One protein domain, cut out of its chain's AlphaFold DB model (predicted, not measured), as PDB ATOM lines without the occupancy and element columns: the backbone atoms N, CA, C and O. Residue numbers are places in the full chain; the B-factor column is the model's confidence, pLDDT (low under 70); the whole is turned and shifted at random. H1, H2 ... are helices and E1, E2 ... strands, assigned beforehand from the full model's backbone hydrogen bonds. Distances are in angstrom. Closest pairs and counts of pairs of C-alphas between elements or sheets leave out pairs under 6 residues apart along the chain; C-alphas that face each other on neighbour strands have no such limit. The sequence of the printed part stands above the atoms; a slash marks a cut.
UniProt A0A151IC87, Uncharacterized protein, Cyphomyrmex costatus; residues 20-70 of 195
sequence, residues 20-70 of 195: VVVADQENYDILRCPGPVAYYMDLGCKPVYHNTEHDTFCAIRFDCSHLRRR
ATOM      1  N   VAL A  20     183.778 255.332 160.335       39.88
ATOM      2  CA  VAL A  20     183.248 254.079 159.730       39.88
ATOM      3  C   VAL A  20     183.994 253.644 158.457       39.88
ATOM      4  O   VAL A  20     183.926 252.487 158.063       39.88
ATOM      5  N   VAL A  21     184.797 254.523 157.851       36.12
ATOM      6  CA  VAL A  21     185.399 254.286 156.519       36.12
ATOM      7  C   VAL A  21     186.441 253.152 156.505       36.12
ATOM      8  O   VAL A  21     186.667 252.529 155.474       36.12
ATOM      9  N   VAL A  22     187.072 252.848 157.644       34.94
ATOM     10  CA  VAL A  22     188.204 251.902 157.692       34.94
ATOM     11  C   VAL A  22     187.751 250.438 157.593       34.94
ATOM     12  O   VAL A  22     188.428 249.635 156.962       34.94
ATOM     13  N   ALA A  23     186.588 250.087 158.156       41.28
ATOM     14  CA  ALA A  23     186.108 248.701 158.175       41.28
ATOM     15  C   ALA A  23     185.574 248.223 156.810       41.28
ATOM     16  O   ALA A  23     185.684 247.041 156.485       41.28
ATOM     17  N   ASP A  24     185.016 249.126 155.998       42.97
ATOM     18  CA  ASP A  24     184.502 248.778 154.665       42.97
ATOM     19  C   ASP A  24     185.608 248.616 153.624       42.97
ATOM     20  O   ASP A  24     185.521 247.759 152.742       42.97
ATOM     21  N   GLN A  25     186.674 249.409 153.737       47.50
ATOM     22  CA  GLN A  25     187.778 249.353 152.787       47.50
ATOM     23  C   GLN A  25     188.569 248.039 152.906       47.50
ATOM     24  O   GLN A  25     188.946 247.460 151.889       47.50
ATOM     25  N   GLU A  26     188.716 247.503 154.125       52.72
ATOM     26  CA  GLU A  26     189.304 246.174 154.349       52.72
ATOM     27  C   GLU A  26     188.494 245.059 153.662       52.72
ATOM     28  O   GLU A  26     189.073 244.166 153.043       52.72
ATOM     29  N   ASN A  27     187.157 245.120 153.699       56.88
ATOM     30  CA  ASN A  27     186.298 244.111 153.069       56.88
ATOM     31  C   ASN A  27     186.342 244.166 151.535       56.88
ATOM     32  O   ASN A  27     186.334 243.114 150.889       56.88
ATOM     33  N   TYR A  28     186.399 245.365 150.947       60.38
ATOM     34  CA  TYR A  28     186.431 245.536 149.492       60.38
ATOM     35  C   TYR A  28     187.679 244.920 148.867       60.38
ATOM     36  O   TYR A  28     187.592 244.177 147.885       60.38
ATOM     37  N   ASP A  29     188.840 245.178 149.463       66.62
ATOM     38  CA  ASP A  29     190.065 244.609 148.940       66.62
ATOM     39  C   ASP A  29     190.028 243.066 149.097       66.62
ATOM     40  O   ASP A  29     190.446 242.361 148.174       66.62
ATOM     41  N   ILE A  30     189.435 242.513 150.182       69.12
ATOM     42  CA  ILE A  30     189.407 241.060 150.494       69.12
ATOM     43  C   ILE A  30     188.664 240.294 149.395       69.12
ATOM     44  O   ILE A  30     189.073 239.197 149.012       69.12
ATOM     45  N   LEU A  31     187.619 240.891 148.821       73.19
ATOM     46  CA  LEU A  31     186.845 240.303 147.725       73.19
ATOM     47  C   LEU A  31     187.644 240.132 146.422       73.19
ATOM     48  O   LEU A  31     187.240 239.342 145.569       73.19
ATOM     49  N   ARG A  32     188.785 240.814 146.262       77.00
ATOM     50  CA  ARG A  32     189.675 240.670 145.092       77.00
ATOM     51  C   ARG A  32     190.577 239.439 145.180       77.00
ATOM     52  O   ARG A  32     191.277 239.115 144.218       77.00
ATOM     53  N   CYS A  33     190.583 238.765 146.323       82.75
ATOM     54  CA  CYS A  33     191.378 237.571 146.538       82.75
ATOM     55  C   CYS A  33     190.829 236.367 145.758       82.75
ATOM     56  O   CYS A  33     189.621 236.245 145.552       82.75
ATOM     57  N   PRO A  34     191.705 235.445 145.321       81.56
ATOM     58  CA  PRO A  34     191.283 234.290 144.544       81.56
ATOM     59  C   PRO A  34     190.386 233.347 145.359       81.56
ATOM     60  O   PRO A  34     190.654 233.053 146.524       81.56
ATOM     61  N   GLY A  35     189.362 232.800 144.701       83.88
ATOM     62  CA  GLY A  35     188.447 231.812 145.277       83.88
ATOM     63  C   GLY A  35     187.100 232.397 145.720       83.88
ATOM     64  O   GLY A  35     186.807 233.564 145.469       83.88
ATOM     65  N   PRO A  36     186.236 231.587 146.357       88.56
ATOM     66  CA  PRO A  36     184.877 231.989 146.711       88.56
ATOM     67  C   PRO A  36     184.864 232.795 148.020       88.56
ATOM     68  O   PRO A  36     184.242 232.402 149.003       88.56
ATOM     69  N   VAL A  37     185.586 233.914 148.060       87.12
ATOM     70  CA  VAL A  37     185.764 234.728 149.273       87.12
ATOM     71  C   VAL A  37     184.429 235.260 149.791       87.12
ATOM     72  O   VAL A  37     184.113 235.070 150.965       87.12
ATOM     73  N   ALA A  38     183.606 235.813 148.894       83.31
ATOM     74  CA  ALA A  38     182.265 236.300 149.217       83.31
ATOM     75  C   ALA A  38     181.412 235.230 149.920       83.31
ATOM     76  O   ALA A  38     180.776 235.506 150.925       83.31
ATOM     77  N   TYR A  39     181.483 233.974 149.466       86.88
ATOM     78  CA  TYR A  39     180.738 232.872 150.075       86.88
ATOM     79  C   TYR A  39     181.124 232.636 151.544       86.88
ATOM     80  O   TYR A  39     180.256 232.418 152.388       86.88
ATOM     81  N   TYR A  40     182.416 232.681 151.877       89.69
ATOM     82  CA  TYR A  40     182.856 232.507 153.263       89.69
ATOM     83  C   TYR A  40     182.462 233.691 154.148       89.69
ATOM     84  O   TYR A  40     182.077 233.479 155.301       89.69
ATOM     85  N   MET A  41     182.519 234.910 153.612       85.56
ATOM     86  CA  MET A  41     182.088 236.117 154.322       85.56
ATOM     87  C   MET A  41     180.573 236.119 154.560       85.56
ATOM     88  O   MET A  41     180.148 236.351 155.688       85.56
ATOM     89  N   ASP A  42     179.772 235.728 153.564       82.75
ATOM     90  CA  ASP A  42     178.311 235.574 153.673       82.75
ATOM     91  C   ASP A  42     177.914 234.537 154.743       82.75
ATOM     92  O   ASP A  42     176.886 234.656 155.411       82.75
ATOM     93  N   LEU A  43     178.741 233.506 154.952       87.12
ATOM     94  CA  LEU A  43     178.553 232.529 156.032       87.12
ATOM     95  C   LEU A  43     178.993 233.045 157.415       87.12
ATOM     96  O   LEU A  43     178.793 232.355 158.426       87.12
ATOM     97  N   GLY A  44     179.594 234.234 157.479       87.69
ATOM     98  CA  GLY A  44     180.187 234.819 158.678       87.69
ATOM     99  C   GLY A  44     181.470 234.116 159.121       87.69
ATOM    100  O   GLY A  44     181.795 234.131 160.310       87.69
ATOM    101  N   CYS A  45     182.168 233.427 158.213       90.81
ATOM    102  CA  CYS A  45     183.468 232.841 158.518       90.81
ATOM    103  C   CYS A  45     184.536 233.928 158.634       90.81
ATOM    104  O   CYS A  45     184.528 234.910 157.895       90.81
ATOM    105  N   LYS A  46     185.488 233.734 159.546       90.88
ATOM    106  CA  LYS A  46     186.521 234.737 159.827       90.88
ATOM    107  C   LYS A  46     187.777 234.480 158.991       90.88
ATOM    108  O   LYS A  46     188.240 233.336 158.985       90.88
ATOM    109  N   PRO A  47     188.345 235.488 158.307       88.75
ATOM    110  CA  PRO A  47     189.597 235.320 157.581       88.75
ATOM    111  C   PRO A  47     190.743 234.998 158.548       88.75
ATOM    112  O   PRO A  47     190.788 235.482 159.679       88.75
ATOM    113  N   VAL A  48     191.675 234.160 158.100       88.94
ATOM    114  CA  VAL A  48     192.908 233.832 158.817       88.94
ATOM    115  C   VAL A  48     194.085 234.147 157.904       88.94
ATOM    116  O   VAL A  48     194.169 233.609 156.799       88.94
ATOM    117  N   TYR A  49     194.993 234.992 158.382       84.94
ATOM    118  CA  TYR A  49     196.179 235.458 157.660       84.94
ATOM    119  C   TYR A  49     197.447 234.748 158.149       84.94
ATOM    120  O   TYR A  49     197.442 234.078 159.186       84.94
ATOM    121  N   HIS A  50     198.536 234.865 157.390       77.38
ATOM    122  CA  HIS A  50     199.840 234.370 157.818       77.38
ATOM    123  C   HIS A  50     200.482 235.367 158.799       77.38
ATOM    124  O   HIS A  50     200.513 236.562 158.528       77.38
ATOM    125  N   ASN A  51     201.037 234.890 159.918       63.06
ATOM    126  CA  ASN A  51     201.739 235.725 160.911       63.06
ATOM    127  C   ASN A  51     203.179 236.069 160.483       63.06
ATOM    128  O   ASN A  51     204.102 236.027 161.294       63.06
ATOM    129  N   THR A  52     203.413 236.360 159.207       53.78
ATOM    130  CA  THR A  52     204.722 236.853 158.763       53.78
ATOM    131  C   THR A  52     204.558 238.249 158.227       53.78
ATOM    132  O   THR A  52     203.619 238.498 157.484       53.78
ATOM    133  N   GLU A  53     205.509 239.101 158.586       54.84
ATOM    134  CA  GLU A  53     205.663 240.540 158.336       54.84
ATOM    135  C   GLU A  53     205.610 240.985 156.854       54.84
ATOM    136  O   GLU A  53     205.993 242.100 156.518       54.84
ATOM    137  N   HIS A  54     205.118 240.134 155.955       48.12
ATOM    138  CA  HIS A  54     204.794 240.458 154.578       48.12
ATOM    139  C   HIS A  54     203.278 240.409 154.382       48.12
ATOM    140  O   HIS A  54     202.682 239.329 154.395       48.12
ATOM    141  N   ASP A  55     202.714 241.606 154.188       53.78
ATOM    142  CA  ASP A  55     201.350 241.963 153.771       53.78
ATOM    143  C   ASP A  55     200.805 241.065 152.652       53.78
ATOM    144  O   ASP A  55     200.696 241.442 151.483       53.78
ATOM    145  N   THR A  56     200.425 239.840 152.994       61.00
ATOM    146  CA  THR A  56     199.509 239.084 152.153       61.00
ATOM    147  C   THR A  56     198.121 239.569 152.505       61.00
ATOM    148  O   THR A  56     197.483 239.113 153.446       61.00
ATOM    149  N   PHE A  57     197.686 240.541 151.710       74.88
ATOM    150  CA  PHE A  57     196.360 241.131 151.743       74.88
ATOM    151  C   PHE A  57     195.228 240.063 151.762       74.88
ATOM    152  O   PHE A  57     194.161 240.267 152.336       74.88
ATOM    153  N   CYS A  58     195.476 238.879 151.193       84.25
ATOM    154  CA  CYS A  58     194.519 237.778 151.123       84.25
ATOM    155  C   CYS A  58     194.645 236.758 152.259       84.25
ATOM    156  O   CYS A  58     195.731 236.268 152.563       84.25
ATOM    157  N   ALA A  59     193.498 236.349 152.811       85.94
ATOM    158  CA  ALA A  59     193.423 235.282 153.802       85.94
ATOM    159  C   ALA A  59     193.870 233.932 153.213       85.94
ATOM    160  O   ALA A  59     193.461 233.546 152.117       85.94
ATOM    161  N   ILE A  60     194.656 233.173 153.977       87.38
ATOM    162  CA  ILE A  60     195.105 231.826 153.584       87.38
ATOM    163  C   ILE A  60     194.017 230.766 153.793       87.38
ATOM    164  O   ILE A  60     194.035 229.711 153.162       87.38
ATOM    165  N   ARG A  61     193.077 231.021 154.711       89.88
ATOM    166  CA  ARG A  61     191.907 230.180 154.992       89.88
ATOM    167  C   ARG A  61     190.844 230.984 155.736       89.88
ATOM    168  O   ARG A  61     191.135 232.045 156.279       89.88
ATOM    169  N   PHE A  62     189.648 230.416 155.848       92.00
ATOM    170  CA  PHE A  62     188.559 230.965 156.653       92.00
ATOM    171  C   PHE A  62     188.207 230.012 157.800       92.00
ATOM    172  O   PHE A  62     188.087 228.800 157.607       92.00
ATOM    173  N   ASP A  63     188.066 230.544 159.012       93.38
ATOM    174  CA  ASP A  63     187.540 229.813 160.161       93.38
ATOM    175  C   ASP A  63     186.007 229.853 160.147       93.38
ATOM    176  O   ASP A  63     185.388 230.886 160.407       93.38
ATOM    177  N   CYS A  64     185.413 228.700 159.843       93.75
ATOM    178  CA  CYS A  64     183.971 228.464 159.837       93.75
ATOM    179  C   CYS A  64     183.514 227.562 161.000       93.75
ATOM    180  O   CYS A  64     182.478 226.894 160.917       93.75
ATOM    181  N   SER A  65     184.302 227.449 162.074       94.12
ATOM    182  CA  SER A  65     184.016 226.538 163.191       94.12
ATOM    183  C   SER A  65     182.683 226.827 163.891       94.12
ATOM    184  O   SER A  65     182.052 225.897 164.404       94.12
ATOM    185  N   HIS A  66     182.198 228.073 163.848       89.75
ATOM    186  CA  HIS A  66     180.891 228.475 164.381       89.75
ATOM    187  C   HIS A  66     179.721 227.768 163.688       89.75
ATOM    188  O   HIS A  66     178.719 227.478 164.342       89.75
ATOM    189  N   LEU A  67     179.859 227.411 162.406       90.38
ATOM    190  CA  LEU A  67     178.811 226.726 161.643       90.38
ATOM    191  C   LEU A  67     178.476 225.344 162.214       90.38
ATOM    192  O   LEU A  67     177.344 224.890 162.092       90.38
ATOM    193  N   ARG A  68     179.425 224.690 162.903       88.62
ATOM    194  CA  ARG A  68     179.212 223.370 163.526       88.62
ATOM    195  C   ARG A  68     178.178 223.388 164.653       88.62
ATOM    196  O   ARG A  68     177.709 222.329 165.052       88.62
ATOM    197  N   ARG A  69     177.853 224.570 165.185       88.06
ATOM    198  CA  ARG A  69     176.862 224.753 166.256       88.06
ATOM    199  C   ARG A  69     175.447 224.993 165.724       88.06
ATOM    200  O   ARG A  69     174.523 225.084 166.523       88.06
ATOM    201  N   ARG A  70     175.274 225.122 164.402       90.25
ATOM    202  CA  ARG A  70     173.965 225.331 163.776       90.25
ATOM    203  C   ARG A  70     173.126 224.059 163.853       90.25
ATOM    204  O   ARG A  70     173.631 222.950 163.668       90.25
TER     205      ARG A  70
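AT A GLANCE: This is residues 20 to 70 of the 195 residues of an uncharacterized protein of Cyphomyrmex costatus (UniProt A0A151IC87). A small antiparallel hairpin, E1 and E2, has H2 beside it, a wide loop at one end and H3 beyond the other; H1 lies aside, residues 20 to 25 sticking out. The 51 printed residues, mixed in class, include in order H1, H2, E1, E2 and H3. The whole is only just loose, close to compact: radius of gyration of the C-alphas 11.8 A, spans 34 by 27 by 21 A.

HOW THE PARTS SIT: E1, residues 46 to 48, and E2, residues 61 to 63, have N 48 and O 61 within hydrogen-bond range, 2.8 A. H2, residues 37 to 42, and E2 have closest C-alphas 40 and 62, 6.8 A apart. H1, residues 21 to 30, is close to H2 but not clearly touching, closest C-alphas 30 and 37, 7.4 A. H2 has every O i to N i+4 pair within range, H1 3 of 6, H3, residues 65 to 69, 0 of 1 but 2 of 2 O i to N i+3 pairs.

IN THESE COORDINATES: H1 begins at C-alpha 21 (185.399, 254.286, 156.519), length 15.1 A; H3 ends at C-alpha 69 (176.862, 224.753, 166.256).

THE WHOLE: The printed part has no cut; link E1 to E2 is long. pLDDT is under 70 in residues 20 to 30 and 51 to 56.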